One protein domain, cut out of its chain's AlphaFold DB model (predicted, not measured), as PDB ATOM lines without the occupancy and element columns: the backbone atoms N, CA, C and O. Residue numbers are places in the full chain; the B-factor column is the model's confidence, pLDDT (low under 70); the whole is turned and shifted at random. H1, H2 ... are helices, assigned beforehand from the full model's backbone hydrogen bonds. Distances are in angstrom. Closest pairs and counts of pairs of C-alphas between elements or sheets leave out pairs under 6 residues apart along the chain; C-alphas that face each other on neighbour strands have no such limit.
ATOM      1  N   ILE A  22       5.905 -53.695  39.639       43.09
ATOM      2  CA  ILE A  22       7.028 -54.041  38.744       43.09
ATOM      3  C   ILE A  22       6.546 -54.806  37.502       43.09
ATOM      4  O   ILE A  22       7.175 -54.737  36.447       43.09
ATOM      5  N   GLU A  23       5.377 -55.448  37.549       44.34
ATOM      6  CA  GLU A  23       4.670 -55.806  36.323       44.34
ATOM      7  C   GLU A  23       4.033 -54.553  35.726       44.34
ATOM      8  O   GLU A  23       2.853 -54.270  35.937       44.34
ATOM      9  N   MET A  24       4.818 -53.822  34.922       41.09
ATOM     10  CA  MET A  24       4.269 -52.992  33.849       41.09
ATOM     11  C   MET A  24       3.142 -53.804  33.203       41.09
ATOM     12  O   MET A  24       3.427 -54.887  32.675       41.09
ATOM     13  N   PRO A  25       1.864 -53.379  33.293       44.56
ATOM     14  CA  PRO A  25       0.759 -54.206  32.853       44.56
ATOM     15  C   PRO A  25       1.000 -54.509  31.384       44.56
ATOM     16  O   PRO A  25       0.912 -53.610  30.545       44.56
ATOM     17  N   LYS A  26       1.329 -55.774  31.076       46.06
ATOM     18  CA  LYS A  26       1.724 -56.211  29.729       46.06
ATOM     19  C   LYS A  26       0.748 -55.700  28.675       46.06
ATOM     20  O   LYS A  26       1.162 -55.407  27.576       46.06
ATOM     21  N   ARG A  27      -0.528 -55.508  29.023       47.59
ATOM     22  CA  ARG A  27      -1.600 -54.986  28.163       47.59
ATOM     23  C   ARG A  27      -1.495 -53.490  27.836       47.59
ATOM     24  O   ARG A  27      -1.890 -53.107  26.745       47.59
ATOM     25  N   VAL A  28      -1.004 -52.646  28.746       49.72
ATOM     26  CA  VAL A  28      -0.796 -51.205  28.491       49.72
ATOM     27  C   VAL A  28       0.484 -51.016  27.694       49.72
ATOM     28  O   VAL A  28       0.454 -50.348  26.669       49.72
ATOM     29  N   PHE A  29       1.560 -51.708  28.081       46.22
ATOM     30  CA  PHE A  29       2.795 -51.727  27.301       46.22
ATOM     31  C   PHE A  29       2.550 -52.293  25.900       46.22
ATOM     32  O   PHE A  29       2.947 -51.676  24.928       46.22
ATOM     33  N   LEU A  30       1.806 -53.396  25.768       49.19
ATOM     34  CA  LEU A  30       1.418 -53.971  24.479       49.19
ATOM     35  C   LEU A  30       0.502 -53.033  23.683       49.19
ATOM     36  O   LEU A  30       0.672 -52.946  22.481       49.19
ATOM     37  N   LYS A  31      -0.427 -52.292  24.302       54.00
ATOM     38  CA  LYS A  31      -1.236 -51.290  23.581       54.00
ATOM     39  C   LYS A  31      -0.374 -50.150  23.045       54.00
ATOM     40  O   LYS A  31      -0.506 -49.813  21.874       54.00
ATOM     41  N   THR A  32       0.525 -49.602  23.859       52.06
ATOM     42  CA  THR A  32       1.456 -48.549  23.434       52.06
ATOM     43  C   THR A  32       2.438 -49.077  22.387       52.06
ATOM     44  O   THR A  32       2.646 -48.446  21.360       52.06
ATOM     45  N   TYR A  33       2.971 -50.283  22.577       52.81
ATOM     46  CA  TYR A  33       3.955 -50.901  21.694       52.81
ATOM     47  C   TYR A  33       3.344 -51.383  20.376       52.81
ATOM     48  O   TYR A  33       3.942 -51.153  19.335       52.81
ATOM     49  N   ILE A  34       2.143 -51.976  20.374       54.84
ATOM     50  CA  ILE A  34       1.390 -52.296  19.149       54.84
ATOM     51  C   ILE A  34       1.045 -51.007  18.404       54.84
ATOM     52  O   ILE A  34       1.189 -50.974  17.188       54.84
ATOM     53  N   ARG A  35       0.650 -49.932  19.100       52.03
ATOM     54  CA  ARG A  35       0.369 -48.634  18.465       52.03
ATOM     55  C   ARG A  35       1.639 -48.055  17.828       52.03
ATOM     56  O   ARG A  35       1.619 -47.745  16.643       52.03
ATOM     57  N   CYS A  36       2.772 -48.058  18.532       50.41
ATOM     58  CA  CYS A  36       4.083 -47.685  17.978       50.41
ATOM     59  C   CYS A  36       4.590 -48.648  16.883       50.41
ATOM     60  O   CYS A  36       5.362 -48.247  16.014       50.41
ATOM     61  N   SER A  37       4.197 -49.923  16.917       53.62
ATOM     62  CA  SER A  37       4.581 -50.934  15.925       53.62
ATOM     63  C   SER A  37       3.761 -50.793  14.647       53.62
ATOM     64  O   SER A  37       4.338 -50.860  13.570       53.62
ATOM     65  N   PHE A  38       2.454 -50.530  14.744       56.47
ATOM     66  CA  PHE A  38       1.572 -50.281  13.598       56.47
ATOM     67  C   PHE A  38       2.002 -49.031  12.820       56.47
ATOM     68  O   PHE A  38       1.980 -49.023  11.594       56.47
ATOM     69  N   PHE A  39       2.505 -48.008  13.516       56.44
ATOM     70  CA  PHE A  39       3.071 -46.815  12.878       56.44
ATOM     71  C   PHE A  39       4.371 -47.082  12.104       56.44
ATOM     72  O   PHE A  39       4.604 -46.445  11.079       56.44
ATOM     73  N   ARG A  40       5.173 -48.082  12.504       61.81
ATOM     74  CA  ARG A  40       6.334 -48.537  11.716       61.81
ATOM     75  C   ARG A  40       5.947 -49.272  10.427       61.81
ATOM     76  O   ARG A  40       6.786 -49.376   9.538       61.81
ATOM     77  N   LEU A  41       4.695 -49.729  10.278       68.38
ATOM     78  CA  LEU A  41       4.223 -50.340   9.029       68.38
ATOM     79  C   LEU A  41       3.896 -49.316   7.932       68.38
ATOM     80  O   LEU A  41       3.834 -49.702   6.770       68.38
ATOM     81  N   PHE A  42       3.724 -48.027   8.245       74.19
ATOM     82  CA  PHE A  42       3.375 -47.026   7.225       74.19
ATOM     83  C   PHE A  42       4.475 -46.856   6.163       74.19
ATOM     84  O   PHE A  42       4.193 -46.662   4.984       74.19
ATOM     85  N   TRP A  43       5.738 -47.019   6.565       79.25
ATOM     86  CA  TRP A  43       6.880 -47.019   5.651       79.25
ATOM     87  C   TRP A  43       6.820 -48.156   4.619       79.25
ATOM     88  O   TRP A  43       7.238 -47.968   3.477       79.25
ATOM     89  N   LEU A  44       6.241 -49.308   4.981       81.19
ATOM     90  CA  LEU A  44       6.164 -50.467   4.090       81.19
ATOM     91  C   LEU A  44       5.345 -50.175   2.833       81.19
ATOM     92  O   LEU A  44       5.651 -50.735   1.791       81.19
ATOM     93  N   PHE A  45       4.361 -49.276   2.895       86.44
ATOM     94  CA  PHE A  45       3.543 -48.903   1.734       86.44
ATOM     95  C   PHE A  45       4.358 -48.231   0.641       86.44
ATOM     96  O   PHE A  45       4.239 -48.533  -0.541       86.44
ATOM     97  N   TYR A  46       5.193 -47.285   1.055       88.00
ATOM     98  CA  TYR A  46       6.052 -46.563   0.136       88.00
ATOM     99  C   TYR A  46       7.226 -47.445  -0.288       88.00
ATOM    100  O   TYR A  46       7.691 -47.340  -1.416       88.00
ATOM    101  N   PHE A  47       7.669 -48.364   0.573       89.12
ATOM    102  CA  PHE A  47       8.699 -49.333   0.222       89.12
ATOM    103  C   PHE A  47       8.218 -50.324  -0.849       89.12
ATOM    104  O   PHE A  47       8.912 -50.527  -1.845       89.12
ATOM    105  N   THR A  48       7.009 -50.885  -0.710       90.25
ATOM    106  CA  THR A  48       6.410 -51.753  -1.741       90.25
ATOM    107  C   THR A  48       6.202 -50.999  -3.051       90.25
ATOM    108  O   THR A  48       6.442 -51.551  -4.123       90.25
ATOM    109  N   ALA A  49       5.831 -49.720  -2.981       90.88
ATOM    110  CA  ALA A  49       5.715 -48.847  -4.142       90.88
ATOM    111  C   ALA A  49       7.067 -48.581  -4.834       90.88
ATOM    112  O   ALA A  49       7.153 -48.681  -6.058       90.88
ATOM    113  N   CYS A  50       8.142 -48.313  -4.083       92.12
ATOM    114  CA  CYS A  50       9.494 -48.183  -4.641       92.12
ATOM    115  C   CYS A  50       9.935 -49.473  -5.347       92.12
ATOM    116  O   CYS A  50      10.452 -49.426  -6.457       92.12
ATOM    117  N   ILE A  51       9.684 -50.637  -4.746       93.38
ATOM    118  CA  ILE A  51      10.011 -51.920  -5.380       93.38
ATOM    119  C   ILE A  51       9.204 -52.111  -6.671       93.38
ATOM    120  O   ILE A  51       9.777 -52.424  -7.712       93.38
ATOM    121  N   SER A  52       7.889 -51.881  -6.631       92.75
ATOM    122  CA  SER A  52       7.013 -52.034  -7.800       92.75
ATOM    123  C   SER A  52       7.413 -51.109  -8.955       92.75
ATOM    124  O   SER A  52       7.448 -51.545 -10.104       92.75
ATOM    125  N   THR A  53       7.770 -49.859  -8.657       92.88
ATOM    126  CA  THR A  53       8.241 -48.892  -9.665       92.88
ATOM    127  C   THR A  53       9.584 -49.274 -10.266       92.88
ATOM    128  O   THR A  53       9.745 -49.170 -11.479       92.88
ATOM    129  N   LEU A  54      10.527 -49.765  -9.457       93.81
ATOM    130  CA  LEU A  54      11.810 -50.268  -9.951       93.81
ATOM    131  C   LEU A  54      11.625 -51.482 -10.867       93.81
ATOM    132  O   LEU A  54      12.227 -51.529 -11.936       93.81
ATOM    133  N   PHE A  55      10.752 -52.427 -10.503       94.06
ATOM    134  CA  PHE A  55      10.420 -53.556 -11.377       94.06
ATOM    135  C   PHE A  55       9.794 -53.101 -12.699       94.06
ATOM    136  O   PHE A  55      10.186 -53.599 -13.751       94.06
ATOM    137  N   ALA A  56       8.869 -52.138 -12.666       91.94
ATOM    138  CA  ALA A  56       8.267 -51.592 -13.881       91.94
ATOM    139  C   ALA A  56       9.290 -50.860 -14.766       91.94
ATOM    140  O   ALA A  56       9.255 -51.014 -15.983       91.94
ATOM    141  N   LEU A  57      10.234 -50.121 -14.175       92.31
ATOM    142  CA  LEU A  57      11.334 -49.493 -14.915       92.31
ATOM    143  C   LEU A  57      12.223 -50.535 -15.594       92.31
ATOM    144  O   LEU A  57      12.518 -50.398 -16.777       92.31
ATOM    145  N   ILE A  58      12.616 -51.590 -14.876       92.38
ATOM    146  CA  ILE A  58      13.413 -52.682 -15.452       92.38
ATOM    147  C   ILE A  58      12.648 -53.349 -16.599       92.38
ATOM    148  O   ILE A  58      13.233 -53.606 -17.649       92.38
ATOM    149  N   TYR A  59      11.345 -53.588 -16.428       91.25
ATOM    150  CA  TYR A  59      10.493 -54.167 -17.465       91.25
ATOM    151  C   TYR A  59      10.453 -53.294 -18.731       91.25
ATOM    152  O   TYR A  59      10.733 -53.797 -19.815       91.25
ATOM    153  N   VAL A  60      10.210 -51.986 -18.590       89.69
ATOM    154  CA  VAL A  60      10.174 -51.030 -19.715       89.69
ATOM    155  C   VAL A  60      11.534 -50.888 -20.407       89.69
ATOM    156  O   VAL A  60      11.585 -50.735 -21.619       89.69
ATOM    157  N   ILE A  61      12.643 -50.950 -19.661       88.38
ATOM    158  CA  ILE A  61      13.997 -50.883 -20.239       88.38
ATOM    159  C   ILE A  61      14.353 -52.176 -20.986       88.38
ATOM    160  O   ILE A  61      15.073 -52.131 -21.981       88.38
ATOM    161  N   THR A  62      13.883 -53.328 -20.499       89.50
ATOM    162  CA  THR A  62      14.183 -54.637 -21.104       89.50
ATOM    163  C   THR A  62      13.367 -54.866 -22.375       89.50
ATOM    164  O   THR A  62      13.867 -55.464 -23.327       89.50
ATOM    165  N   ASP A  63      12.118 -54.401 -22.406       86.69
ATOM    166  CA  ASP A  63      11.251 -54.522 -23.572       86.69
ATOM    167  C   ASP A  63      11.481 -53.360 -24.549       86.69
ATOM    168  O   ASP A  63      10.940 -52.264 -24.398       86.69
ATOM    169  N   THR A  64      12.266 -53.617 -25.599       77.62
ATOM    170  CA  THR A  64      12.595 -52.625 -26.636       77.62
ATOM    171  C   THR A  64      11.365 -52.079 -27.363       77.62
ATOM    172  O   THR A  64      11.439 -51.006 -27.954       77.62
ATOM    173  N   SER A  65      10.235 -52.797 -27.340       77.25
ATOM    174  CA  SER A  65       8.982 -52.326 -27.944       77.25
ATOM    175  C   SER A  65       8.266 -51.273 -27.093       77.25
ATOM    176  O   SER A  65       7.480 -50.485 -27.621       77.25
ATOM    177  N   LEU A  66       8.563 -51.225 -25.789       75.81
ATOM    178  CA  LEU A  66       7.936 -50.322 -24.823       75.81
ATOM    179  C   LEU A  66       8.829 -49.145 -24.420       75.81
ATOM    180  O   LEU A  66       8.436 -48.325 -23.586       75.81
ATOM    181  N   GLN A  67      10.021 -49.050 -25.007       78.62
ATOM    182  CA  GLN A  67      11.019 -48.046 -24.673       78.62
ATOM    183  C   GLN A  67      10.651 -46.670 -25.253       78.62
ATOM    184  O   GLN A  67      11.247 -46.201 -26.221       78.62
ATOM    185  N   ASP A  68       9.676 -45.999 -24.638       82.88
ATOM    186  CA  ASP A  68       9.371 -44.592 -24.902       82.88
ATOM    187  C   ASP A  68       9.849 -43.679 -23.759       82.88
ATOM    188  O   ASP A  68       9.877 -44.029 -22.569       82.88
ATOM    189  N   VAL A  69      10.230 -42.462 -24.137       82.81
ATOM    190  CA  VAL A  69      10.724 -41.423 -23.231       82.81
ATOM    191  C   VAL A  69       9.618 -40.991 -22.267       82.81
ATOM    192  O   VAL A  69       9.900 -40.729 -21.099       82.81
ATOM    193  N   THR A  70       8.357 -40.956 -22.710       84.50
ATOM    194  CA  THR A  70       7.241 -40.474 -21.879       84.50
ATOM    195  C   THR A  70       6.935 -41.403 -20.702       84.50
ATOM    196  O   THR A  70       6.859 -40.943 -19.561       84.50
ATOM    197  N   ILE A  71       6.822 -42.716 -20.936       87.81
ATOM    198  CA  ILE A  71       6.579 -43.694 -19.867       87.81
ATOM    199  C   ILE A  71       7.764 -43.761 -18.902       87.81
ATOM    200  O   ILE A  71       7.569 -43.787 -17.684       87.81
ATOM    201  N   THR A  72       8.987 -43.692 -19.426       88.81
ATOM    202  CA  THR A  72      10.203 -43.722 -18.609       88.81
ATOM    203  C   THR A  72      10.283 -42.494 -17.696       88.81
ATOM    204  O   THR A  72      10.545 -42.634 -16.500       88.81
ATOM    205  N   LEU A  73       9.989 -41.295 -18.214       88.62
ATOM    206  CA  LEU A  73       9.930 -40.065 -17.415       88.62
ATOM    207  C   LEU A  73       8.818 -40.101 -16.359       88.62
ATOM    208  O   LEU A  73       9.064 -39.704 -15.221       88.62
ATOM    209  N   ASN A  74       7.625 -40.607 -16.693       90.19
ATOM    210  CA  ASN A  74       6.529 -40.762 -15.727       90.19
ATOM    211  C   ASN A  74       6.909 -41.693 -14.568       90.19
ATOM    212  O   ASN A  74       6.707 -41.348 -13.401       90.19
ATOM    213  N   LEU A  75       7.509 -42.845 -14.879       92.62
ATOM    214  CA  LEU A  75       7.951 -43.807 -13.871       92.62
ATOM    215  C   LEU A  75       9.071 -43.239 -12.990       92.62
ATOM    216  O   LEU A  75       9.033 -43.427 -11.772       92.62
ATOM    217  N   LEU A  76      10.022 -42.493 -13.563       92.69
ATOM    218  CA  LEU A  76      11.062 -41.796 -12.799       92.69
ATOM    219  C   LEU A  76      10.471 -40.714 -11.885       92.69
ATOM    220  O   LEU A  76      10.814 -40.654 -10.704       92.69
ATOM    221  N   LEU A  77       9.543 -39.903 -12.395       92.69
ATOM    222  CA  LEU A  77       8.866 -38.860 -11.622       92.69
ATOM    223  C   LEU A  77       8.085 -39.455 -10.442       92.69
ATOM    224  O   LEU A  77       8.118 -38.922  -9.327       92.69
ATOM    225  N   TYR A  78       7.405 -40.581 -10.671       94.19
ATOM    226  CA  TYR A  78       6.684 -41.298  -9.627       94.19
ATOM    227  C   TYR A  78       7.641 -41.967  -8.624       94.19
ATOM    228  O   TYR A  78       7.395 -41.898  -7.417       94.19
ATOM    229  N   LEU A  79       8.778 -42.509  -9.073       94.19
ATOM    230  CA  LEU A  79       9.825 -43.024  -8.184       94.19
ATOM    231  C   LEU A  79      10.371 -41.917  -7.269       94.19
ATOM    232  O   LEU A  79      10.477 -42.132  -6.059       94.19
ATOM    233  N   THR A  80      10.655 -40.720  -7.796       92.56
ATOM    234  CA  THR A  80      11.079 -39.567  -6.981       92.56
ATOM    235  C   THR A  80      10.008 -39.185  -5.956       92.56
ATOM    236  O   THR A  80      10.322 -38.990  -4.778       92.56
ATOM    237  N   HIS A  81       8.736 -39.151  -6.365       92.88
ATOM    238  CA  HIS A  81       7.616 -38.840  -5.476       92.88
ATOM    239  C   HIS A  81       7.515 -39.821  -4.297       92.88
ATOM    240  O   HIS A  81       7.448 -39.400  -3.136       92.88
ATOM    241  N   VAL A  82       7.508 -41.126  -4.586       93.31
ATOM    242  CA  VAL A  82       7.369 -42.180  -3.573       93.31
ATOM    243  C   VAL A  82       8.601 -42.227  -2.669       93.31
ATOM    244  O   VAL A  82       8.448 -42.305  -1.452       93.31
ATOM    245  N   SER A  83       9.807 -42.084  -3.229       90.94
ATOM    246  CA  SER A  83      11.064 -42.051  -2.465       90.94
ATOM    247  C   SER A  83      11.110 -40.880  -1.484       90.94
ATOM    248  O   SER A  83      11.515 -41.039  -0.332       90.94
ATOM    249  N   ARG A  84      10.634 -39.701  -1.894       90.12
ATOM    250  CA  ARG A  84      10.518 -38.546  -0.997       90.12
ATOM    251  C   ARG A  84       9.524 -38.809   0.132       90.12
ATOM    252  O   ARG A  84       9.826 -38.515   1.284       90.12
ATOM    253  N   ARG A  85       8.356 -39.386  -0.170       87.94
ATOM    254  CA  ARG A  85       7.369 -39.748   0.863       87.94
ATOM    255  C   ARG A  85       7.898 -40.805   1.824       87.94
ATOM    256  O   ARG A  85       7.666 -40.683   3.023       87.94
ATOM    257  N   LEU A  86       8.672 -41.765   1.324       89.00
ATOM    258  CA  LEU A  86       9.401 -42.744   2.124       89.00
ATOM    259  C   LEU A  86      10.358 -42.055   3.110       89.00
ATOM    260  O   LEU A  86      10.310 -42.334   4.308       89.00
ATOM    261  N   TYR A  87      11.184 -41.129   2.612       89.19
ATOM    262  CA  TYR A  87      12.123 -40.341   3.415       89.19
ATOM    263  C   TYR A  87      11.408 -39.508   4.485       89.19
ATOM    264  O   TYR A  87      11.764 -39.562   5.662       89.19
ATOM    265  N   GLU A  88      10.367 -38.775   4.095       84.50
ATOM    266  CA  GLU A  88       9.600 -37.939   5.014       84.50
ATOM    267  C   GLU A  88       8.945 -38.780   6.118       84.50
ATOM    268  O   GLU A  88       8.950 -38.357   7.271       84.50
ATOM    269  N   CYS A  89       8.457 -39.985   5.801       82.00
ATOM    270  CA  CYS A  89       7.873 -40.903   6.783       82.00
ATOM    271  C   CYS A  89       8.898 -41.505   7.758       82.00
ATOM    272  O   CYS A  89       8.537 -41.869   8.878       82.00
ATOM    273  N   LEU A  90      10.158 -41.656   7.338       82.00
ATOM    274  CA  LEU A  90      11.222 -42.191   8.191       82.00
ATOM    275  C   LEU A  90      11.820 -41.133   9.115       82.00
ATOM    276  O   LEU A  90      12.050 -41.413  10.290       82.00
ATOM    277  N   TYR A  91      12.113 -39.949   8.574       81.00
ATOM    278  CA  TYR A  91      12.990 -38.983   9.239       81.00
ATOM    279  C   TYR A  91      12.298 -37.682   9.645       81.00
ATOM    280  O   TYR A  91      12.738 -37.041  10.594       81.00
ATOM    281  N   VAL A  92      11.228 -37.275   8.954       80.69
ATOM    282  CA  VAL A  92      10.602 -35.952   9.154       80.69
ATOM    283  C   VAL A  92       9.279 -36.053   9.916       80.69
ATOM    284  O   VAL A  92       8.933 -35.161  10.692       80.69
ATOM    285  N   SER A  93       8.506 -37.120   9.725       75.25
ATOM    286  CA  SER A  93       7.158 -37.219  10.277       75.25
ATOM    287  C   SER A  93       7.164 -37.569  11.765       75.25
ATOM    288  O   SER A  93       7.426 -38.703  12.162       75.25
ATOM    289  N   ILE A  94       6.770 -36.608  12.594       71.25
ATOM    290  CA  ILE A  94       6.457 -36.827  14.009       71.25
ATOM    291  C   ILE A  94       4.999 -37.265  14.086       71.25
ATOM    292  O   ILE A  94       4.124 -36.427  13.909       71.25
ATOM    293  N   PHE A  95       4.699 -38.549  14.276       68.69
ATOM    294  CA  PHE A  95       3.317 -39.049  14.247       68.69
ATOM    295  C   PHE A  95       2.490 -38.603  15.464       68.69
ATOM    296  O   PHE A  95       3.002 -38.473  16.570       68.69
ATOM    297  N   SER A  96       1.196 -38.364  15.239       64.19
ATOM    298  CA  SER A  96       0.221 -38.086  16.299       64.19
ATOM    299  C   SER A  96      -0.397 -39.393  16.798       64.19
ATOM    300  O   SER A  96      -0.486 -40.361  16.042       64.19
ATOM    301  N   ASP A  97      -0.922 -39.398  18.023       63.56
ATOM    302  CA  ASP A  97      -1.664 -40.517  18.617       63.56
ATOM    303  C   ASP A  97      -3.011 -40.823  17.926       63.56
ATOM    304  O   ASP A  97      -3.823 -41.591  18.440       63.56
ATOM    305  N   SER A  98      -3.279 -40.272  16.742       63.31
ATOM    306  CA  SER A  98      -4.463 -40.573  15.938       63.31
ATOM    307  C   SER A  98      -4.411 -41.996  15.370       63.31
ATOM    308  O   SER A  98      -3.470 -42.358  14.669       63.31
ATOM    309  N   SER A  99      -5.440 -42.807  15.621       65.69
ATOM    310  CA  SER A  99      -5.588 -44.136  15.012       65.69
ATOM    311  C   SER A  99      -6.274 -44.053  13.648       65.69
ATOM    312  O   SER A  99      -7.373 -43.514  13.555       65.69
ATOM    313  N   MET A 100      -5.659 -44.638  12.617       67.81
ATOM    314  CA  MET A 100      -6.253 -44.799  11.284       67.81
ATOM    315  C   MET A 100      -6.952 -46.161  11.155       67.81
ATOM    316  O   MET A 100      -6.511 -47.149  11.742       67.81
ATOM    317  N   ASN A 101      -8.041 -46.221  10.384       82.12
ATOM    318  CA  ASN A 101      -8.779 -47.460  10.128       82.12
ATOM    319  C   ASN A 101      -7.926 -48.463   9.317       82.12
ATOM    320  O   ASN A 101      -7.255 -48.086   8.357       82.12
ATOM    321  N   ILE A 102      -8.007 -49.748   9.671       79.38
ATOM    322  CA  ILE A 102      -7.332 -50.868   8.998       79.38
ATOM    323  C   ILE A 102      -7.721 -50.965   7.510       79.38
ATOM    324  O   ILE A 102      -6.887 -51.311   6.679       79.38
ATOM    325  N   LEU A 103      -8.952 -50.603   7.132       80.44
ATOM    326  CA  LEU A 103      -9.350 -50.590   5.717       80.44
ATOM    327  C   LEU A 103      -8.539 -49.580   4.897       80.44
ATOM    328  O   LEU A 103      -8.086 -49.894   3.801       80.44
ATOM    329  N   HIS A 104      -8.288 -48.395   5.456       79.19
ATOM    330  CA  HIS A 104      -7.456 -47.380   4.810       79.19
ATOM    331  C   HIS A 104      -5.991 -47.835   4.719       79.19
ATOM    332  O   HIS A 104      -5.272 -47.471   3.788       79.19
ATOM    333  N   PHE A 105      -5.547 -48.657   5.674       82.44
ATOM    334  CA  PHE A 105      -4.228 -49.277   5.643       82.44
ATOM    335  C   PHE A 105      -4.100 -50.254   4.456       82.44
ATOM    336  O   PHE A 105      -3.175 -50.119   3.658       82.44
ATOM    337  N   PHE A 106      -5.052 -51.177   4.271       84.56
ATOM    338  CA  PHE A 106      -5.035 -52.106   3.130       84.56
ATOM    339  C   PHE A 106      -5.220 -51.413   1.783       84.56
ATOM    340  O   PHE A 106      -4.538 -51.767   0.822       84.56
ATOM    341  N   LEU A 107      -6.090 -50.401   1.725       85.00
ATOM    342  CA  LEU A 107      -6.263 -49.579   0.531       85.00
ATOM    343  C   LEU A 107      -4.947 -48.899   0.140       85.00
ATOM    344  O   LEU A 107      -4.606 -48.874  -1.034       85.00
ATOM    345  N   GLY A 108      -4.170 -48.415   1.115       83.00
ATOM    346  CA  GLY A 108      -2.835 -47.875   0.863       83.00
ATOM    347  C   GLY A 108      -1.895 -48.902   0.227       83.00
ATOM    348  O   GLY A 108      -1.277 -48.603  -0.789       83.00
ATOM    349  N   ILE A 109      -1.823 -50.121   0.776       85.75
ATOM    350  CA  ILE A 109      -0.953 -51.193   0.253       85.75
ATOM    351  C   ILE A 109      -1.261 -51.518  -1.206       85.75
ATOM    352  O   ILE A 109      -0.330 -51.679  -1.993       85.75
ATOM    353  N   SER A 110      -2.539 -51.661  -1.557       88.25
ATOM    354  CA  SER A 110      -2.932 -52.055  -2.911       88.25
ATOM    355  C   SER A 110      -2.859 -50.895  -3.899       88.25
ATOM    356  O   SER A 110      -2.486 -51.100  -5.052       88.25
ATOM    357  N   PHE A 111      -3.169 -49.675  -3.460       91.00
ATOM    358  CA  PHE A 111      -3.242 -48.507  -4.332       91.00
ATOM    359  C   PHE A 111      -1.898 -48.164  -4.987       91.00
ATOM    360  O   PHE A 111      -1.855 -47.949  -6.196       91.00
ATOM    361  N   TYR A 112      -0.789 -48.156  -4.236       89.81
ATOM    362  CA  TYR A 112       0.485 -47.696  -4.802       89.81
ATOM    363  C   TYR A 112       1.046 -48.589  -5.925       89.81
ATOM    364  O   TYR A 112       1.477 -48.018  -6.929       89.81
ATOM    365  N   PRO A 113       1.046 -49.936  -5.820       89.94
ATOM    366  CA  PRO A 113       1.408 -50.807  -6.938       89.94
ATOM    367  C   PRO A 113       0.405 -50.726  -8.092       89.94
ATOM    368  O   PRO A 113       0.810 -50.711  -9.253       89.94
ATOM    369  N   LEU A 114      -0.898 -50.602  -7.803       93.00
ATOM    370  CA  LEU A 114      -1.921 -50.447  -8.845       93.00
ATOM    371  C   LEU A 114      -1.699 -49.186  -9.692       93.00
ATOM    372  O   LEU A 114      -1.891 -49.243 -10.903       93.00
ATOM    373  N   CYS A 115      -1.235 -48.084  -9.096       91.56
ATOM    374  CA  CYS A 115      -0.855 -46.876  -9.837       91.56
ATOM    375  C   CYS A 115       0.327 -47.084 -10.794       91.56
ATOM    376  O   CYS A 115       0.439 -46.365 -11.785       91.56
ATOM    377  N   VAL A 116       1.230 -48.023 -10.505       94.31
ATOM    378  CA  VAL A 116       2.329 -48.373 -11.418       94.31
ATOM    379  C   VAL A 116       1.790 -49.223 -12.561       94.31
ATOM    380  O   VAL A 116       2.039 -48.925 -13.727       94.31
ATOM    381  N   CYS A 117       0.985 -50.234 -12.228       91.69
ATOM    382  CA  CYS A 117       0.347 -51.095 -13.218       91.69
ATOM    383  C   CYS A 117      -0.532 -50.292 -14.187       91.69
ATOM    384  O   CYS A 117      -0.483 -50.537 -15.389       91.69
ATOM    385  N   SER A 118      -1.296 -49.307 -13.701       92.56
ATOM    386  CA  SER A 118      -2.163 -48.488 -14.556       92.56
ATOM    387  C   SER A 118      -1.379 -47.655 -15.571       92.56
ATOM    388  O   SER A 118      -1.816 -47.537 -16.712       92.56
ATOM    389  N   GLN A 119      -0.210 -47.124 -15.196       90.06
ATOM    390  CA  GLN A 119       0.660 -46.376 -16.111       90.06
ATOM    391  C   GLN A 119       1.195 -47.268 -17.235       90.06
ATOM    392  O   GLN A 119       1.122 -46.893 -18.403       90.06
ATOM    393  N   VAL A 120       1.674 -48.468 -16.890       90.06
ATOM    394  CA  VAL A 120       2.189 -49.435 -17.871       90.06
ATOM    395  C   VAL A 120       1.074 -49.904 -18.810       90.06
ATOM    396  O   VAL A 120       1.241 -49.873 -20.027       90.06
ATOM    397  N   VAL A 121      -0.094 -50.263 -18.270       89.88
ATOM    398  CA  VAL A 121      -1.249 -50.701 -19.071       89.88
ATOM    399  C   VAL A 121      -1.756 -49.587 -19.989       89.88
ATOM    400  O   VAL A 121      -2.037 -49.846 -21.158       89.88
ATOM    401  N   SER A 122      -1.838 -48.345 -19.499       87.38
ATOM    402  CA  SER A 122      -2.259 -47.199 -20.316       87.38
ATOM    403  C   SER A 122      -1.329 -46.972 -21.506       87.38
ATOM    404  O   SER A 122      -1.797 -46.602 -22.579       87.38
ATOM    405  N   PHE A 123      -0.027 -47.189 -21.327       84.00
ATOM    406  CA  PHE A 123       0.944 -47.039 -22.402       84.00
ATOM    407  C   PHE A 123       0.856 -48.178 -23.424       84.00
ATOM    408  O   PHE A 123       0.785 -47.907 -24.619       84.00
ATOM    409  N   ILE A 124       0.762 -49.434 -22.968       84.12
ATOM    410  CA  ILE A 124       0.574 -50.599 -23.851       84.12
ATOM    411  C   ILE A 124      -0.717 -50.453 -24.670       84.12
ATOM    412  O   ILE A 124      -0.736 -50.706 -25.870       84.12
ATOM    413  N   SER A 125      -1.809 -49.997 -24.049       84.25
ATOM    414  CA  SER A 125      -3.060 -49.742 -24.770       84.25
ATOM    415  C   SER A 125      -2.928 -48.602 -25.788       84.25
ATOM    416  O   SER A 125      -3.561 -48.643 -26.842       84.25
ATOM    417  N   GLY A 126      -2.129 -47.577 -25.475       76.88
ATOM    418  CA  GLY A 126      -1.853 -46.453 -26.368       76.88
ATOM    419  C   GLY A 126      -1.009 -46.848 -27.580       76.88
ATOM    420  O   GLY A 126      -1.323 -46.431 -28.693       76.88
ATOM    421  N   SER A 127       0.003 -47.705 -27.403       73.00
ATOM    422  CA  SER A 127       0.865 -48.152 -28.507       73.00
ATOM    423  C   SER A 127       0.111 -48.989 -29.546       73.00
ATOM    424  O   SER A 127       0.367 -48.856 -30.739       73.00
ATOM    425  N   ILE A 128      -0.883 -49.781 -29.122       70.50
ATOM    426  CA  ILE A 128      -1.725 -50.600 -30.014       70.50
ATOM    427  C   ILE A 128      -2.609 -49.738 -30.936       70.50
ATOM    428  O   ILE A 128      -2.973 -50.177 -32.025       70.50
ATOM    429  N   THR A 129      -2.965 -48.515 -30.525       67.75
ATOM    430  CA  THR A 129      -3.966 -47.685 -31.229       67.75
ATOM    431  C   THR A 129      -3.388 -46.684 -32.238       67.75
ATOM    432  O   THR A 129      -4.164 -46.053 -32.949       67.75
ATOM    433  N   MET A 144       5.216 -28.979 -19.439       87.00
ATOM    434  CA  MET A 144       4.686 -28.040 -18.441       87.00
ATOM    435  C   MET A 144       4.116 -28.768 -17.216       87.00
ATOM    436  O   MET A 144       4.349 -28.341 -16.084       87.00
ATOM    437  N   LEU A 145       3.414 -29.888 -17.422       88.62
ATOM    438  CA  LEU A 145       2.884 -30.721 -16.341       88.62
ATOM    439  C   LEU A 145       3.997 -31.340 -15.490       88.62
ATOM    440  O   LEU A 145       3.905 -31.297 -14.265       88.62
ATOM    441  N   VAL A 146       5.062 -31.862 -16.105       89.25
ATOM    442  CA  VAL A 146       6.213 -32.415 -15.371       89.25
ATOM    443  C   VAL A 146       6.843 -31.348 -14.473       89.25
ATOM    444  O   VAL A 146       7.059 -31.593 -13.284       89.25
ATOM    445  N   VAL A 147       7.067 -30.140 -15.003       90.44
ATOM    446  CA  VAL A 147       7.602 -29.015 -14.218       90.44
ATOM    447  C   VAL A 147       6.655 -28.643 -13.075       90.44
ATOM    448  O   VAL A 147       7.096 -28.508 -11.933       90.44
ATOM    449  N   ALA A 148       5.351 -28.537 -13.344       92.06
ATOM    450  CA  ALA A 148       4.355 -28.223 -12.323       92.06
ATOM    451  C   ALA A 148       4.329 -29.270 -11.195       92.06
ATOM    452  O   ALA A 148       4.294 -28.907 -10.017       92.06
ATOM    453  N   VAL A 149       4.411 -30.562 -11.530       91.75
ATOM    454  CA  VAL A 149       4.461 -31.644 -10.536       91.75
ATOM    455  C   VAL A 149       5.703 -31.519  -9.656       91.75
ATOM    456  O   VAL A 149       5.583 -31.646  -8.438       91.75
ATOM    457  N   LEU A 150       6.875 -31.221 -10.221       91.81
ATOM    458  CA  LEU A 150       8.098 -31.020  -9.434       91.81
ATOM    459  C   LEU A 150       7.969 -29.839  -8.459       91.81
ATOM    460  O   LEU A 150       8.312 -29.978  -7.284       91.81
ATOM    461  N   LEU A 151       7.407 -28.710  -8.905       93.88
ATOM    462  CA  LEU A 151       7.166 -27.547  -8.039       93.88
ATOM    463  C   LEU A 151       6.209 -27.883  -6.887       93.88
ATOM    464  O   LEU A 151       6.482 -27.552  -5.731       93.88
ATOM    465  N   ILE A 152       5.118 -28.597  -7.181       94.00
ATOM    466  CA  ILE A 152       4.159 -29.047  -6.164       94.00
ATOM    467  C   ILE A 152       4.833 -29.997  -5.170       94.00
ATOM    468  O   ILE A 152       4.587 -29.901  -3.965       94.00
ATOM    469  N   GLN A 153       5.704 -30.895  -5.638       92.81
ATOM    470  CA  GLN A 153       6.435 -31.803  -4.753       92.81
ATOM    471  C   GLN A 153       7.328 -31.039  -3.770       92.81
ATOM    472  O   GLN A 153       7.290 -31.334  -2.570       92.81
ATOM    473  N   VAL A 154       8.073 -30.038  -4.245       92.44
ATOM    474  CA  VAL A 154       8.913 -29.179  -3.394       92.44
ATOM    475  C   VAL A 154       8.058 -28.428  -2.374       92.44
ATOM    476  O   VAL A 154       8.327 -28.495  -1.173       92.44
ATOM    477  N   GLN A 155       6.967 -27.800  -2.815       93.69
ATOM    478  CA  GLN A 155       6.066 -27.065  -1.925       93.69
ATOM    479  C   GLN A 155       5.471 -27.972  -0.840       93.69
ATOM    480  O   GLN A 155       5.429 -27.618   0.341       93.69
ATOM    481  N   GLN A 156       5.060 -29.184  -1.219       93.19
ATOM    482  CA  GLN A 156       4.538 -30.166  -0.277       93.19
ATOM    483  C   GLN A 156       5.589 -30.542   0.776       93.19
ATOM    484  O   GLN A 156       5.238 -30.652   1.949       93.19
ATOM    485  N   HIS A 157       6.863 -30.686   0.395       90.88
ATOM    486  CA  HIS A 157       7.938 -30.993   1.342       90.88
ATOM    487  C   HIS A 157       8.080 -29.898   2.411       90.88
ATOM    488  O   HIS A 157       8.072 -30.192   3.609       90.88
ATOM    489  N   HIS A 158       8.110 -28.626   1.997       89.00
ATOM    490  CA  HIS A 158       8.201 -27.491   2.920       89.00
ATOM    491  C   HIS A 158       7.025 -27.427   3.903       89.00
ATOM    492  O   HIS A 158       7.225 -27.191   5.101       89.00
ATOM    493  N   CYS A 159       5.804 -27.695   3.428       89.94
ATOM    494  CA  CYS A 159       4.628 -27.775   4.293       89.94
ATOM    495  C   CYS A 159       4.760 -28.895   5.336       89.94
ATOM    496  O   CYS A 159       4.449 -28.680   6.508       89.94
ATOM    497  N   PHE A 160       5.247 -30.079   4.943       86.75
ATOM    498  CA  PHE A 160       5.436 -31.203   5.868       86.75
ATOM    499  C   PHE A 160       6.486 -30.914   6.940       86.75
ATOM    500  O   PHE A 160       6.244 -31.204   8.113       86.75
ATOM    501  N   VAL A 161       7.609 -30.303   6.565       87.81
ATOM    502  CA  VAL A 161       8.648 -29.887   7.519       87.81
ATOM    503  C   VAL A 161       8.094 -28.855   8.504       87.81
ATOM    504  O   VAL A 161       8.295 -28.987   9.710       87.81
ATOM    505  N   SER A 162       7.327 -27.877   8.018       87.94
ATOM    506  CA  SER A 162       6.695 -26.861   8.873       87.94
ATOM    507  C   SER A 162       5.682 -27.478   9.846       87.94
ATOM    508  O   SER A 162       5.676 -27.157  11.033       87.94
ATOM    509  N   LEU A 163       4.858 -28.422   9.377       84.81
ATOM    510  CA  LEU A 163       3.918 -29.172  10.219       84.81
ATOM    511  C   LEU A 163       4.628 -30.027  11.276       84.81
ATOM    512  O   LEU A 163       4.153 -30.116  12.409       84.81
ATOM    513  N   ALA A 164       5.756 -30.649  10.926       82.56
ATOM    514  CA  ALA A 164       6.576 -31.384  11.882       82.56
ATOM    515  C   ALA A 164       7.175 -30.439  12.936       82.56
ATOM    516  O   ALA A 164       7.084 -30.724  14.130       82.56
ATOM    517  N   ALA A 165       7.686 -29.276  12.522       83.25
ATOM    518  CA  ALA A 165       8.216 -28.266  13.435       83.25
ATOM    519  C   ALA A 165       7.157 -27.759  14.431       83.25
ATOM    520  O   ALA A 165       7.464 -27.589  15.606       83.25
ATOM    521  N   LEU A 166       5.895 -27.605  14.011       77.81
ATOM    522  CA  LEU A 166       4.792 -27.218  14.905       77.81
ATOM    523  C   LEU A 166       4.484 -28.261  15.990       77.81
ATOM    524  O   LEU A 166       4.023 -27.899  17.073       77.81
ATOM    525  N   ARG A 167       4.726 -29.553  15.726       72.38
ATOM    526  CA  ARG A 167       4.553 -30.615  16.735       72.38
ATOM    527  C   ARG A 167       5.636 -30.567  17.810       72.38
ATOM    528  O   ARG A 167       5.403 -31.040  18.920       72.38
ATOM    529  N   LEU A 168       6.781 -29.955  17.516       65.00
ATOM    530  CA  LEU A 168       7.774 -29.594  18.515       65.00
ATOM    531  C   LEU A 168       7.365 -28.247  19.125       65.00
ATOM    532  O   LEU A 168       7.825 -27.190  18.702       65.00
ATOM    533  N   SER A 169       6.453 -28.258  20.102       65.25
ATOM    534  CA  SER A 169       6.020 -27.020  20.749       65.25
ATOM    535  C   SER A 169       7.192 -26.406  21.521       65.25
ATOM    536  O   SER A 169       7.464 -26.747  22.671       65.25
TER     537      SER A 169
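This is residues 22 to 129 and 144 to 169 of the 213 residues of the protein "Polyprenol reductase" of Thelazia callipaeda (UniProt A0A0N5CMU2). Three long helices, H2, H3 and H4, run side by side as an up-and-down bundle, each against the one before it in the chain, and H5 packs along H3 on the side away from H2 and H4. H1 reaches past one end of the bundle roughly in the direction of H2, and residues 22 to 31, of which 26 to 31 belong to H1, stick out as an arm. The printed part has 134 residues with five named helices, H1 to H5 in chain order, and no named strand; the class is all helix. The whole is loose, with a radius of gyration of the C-alphas of 19.0 A, and spans 69 by 30 by 22 A, the arm adding to the length.

H1 is residues 26 to 40, 20.1 A long from first to last C-alpha, and begins with C-alpha 26 at (1.724, -56.211, 29.729). H2 is residues 42 to 62, 31.3 A long. H3 is residues 69 to 92, 32.8 A long, and begins with C-alpha 69 at (10.724, -41.423, -23.231). H4, the longest helix, is residues 102 to 128, 39.4 A long, with a kink of 33 degrees near residue 113. H5 is residues 144 to 167, 35.3 A long, and ends with C-alpha 167 at (4.553, -30.615, 16.735).

H1 and H2 meet only through their link. H2 and H3 form a helical hairpin and touch at a shallow tilt of 22 degrees, opposite ways; their closest C-alphas, of Tyr 46 and Leu 86, are 5.5 A apart. H2 and H4 touch at a shallow tilt of 14 degrees, the same way, and their closest C-alphas, of Phe 45 and Ile 109, are 5.3 A apart; H4 touches H2 with residues 108 to 120 alone. H3 and H4 form a second hairpin, at a shallow tilt of 16 degrees; H3 touches H4 with residues 71 to 75 alone, and their closest C-alphas, of Ile 71 and Phe 123, are 7.0 A apart. H3 and H5 touch at a shallow tilt of 4 degrees, the same way, with the closest C-alphas, of Val 92 and Val 161, 6.6 A apart. H5 is apart from H1, H2 and H4. Every O i to N i+4 pair is within hydrogen-bond range in H3 and H5; the counts are 10 of 11 in H1, 16 of 17 in H2 and 19 of 23 in H4.

The C-alphas of Ile 22 and Thr 129, the two farthest apart, are 71.1 A apart. Residues 130 to 143 are not printed, and C-alphas 129 and 144 are 25.0 A apart across the cut. Of the links that are printed whole, H1 to H2 is tight, and H2 to H3 and H3 to H4 are short. The mean pLDDT of the printed part is 80.3; it is under 70 at residues 22 to 41, 95 to 100, 129 and 168 to 169.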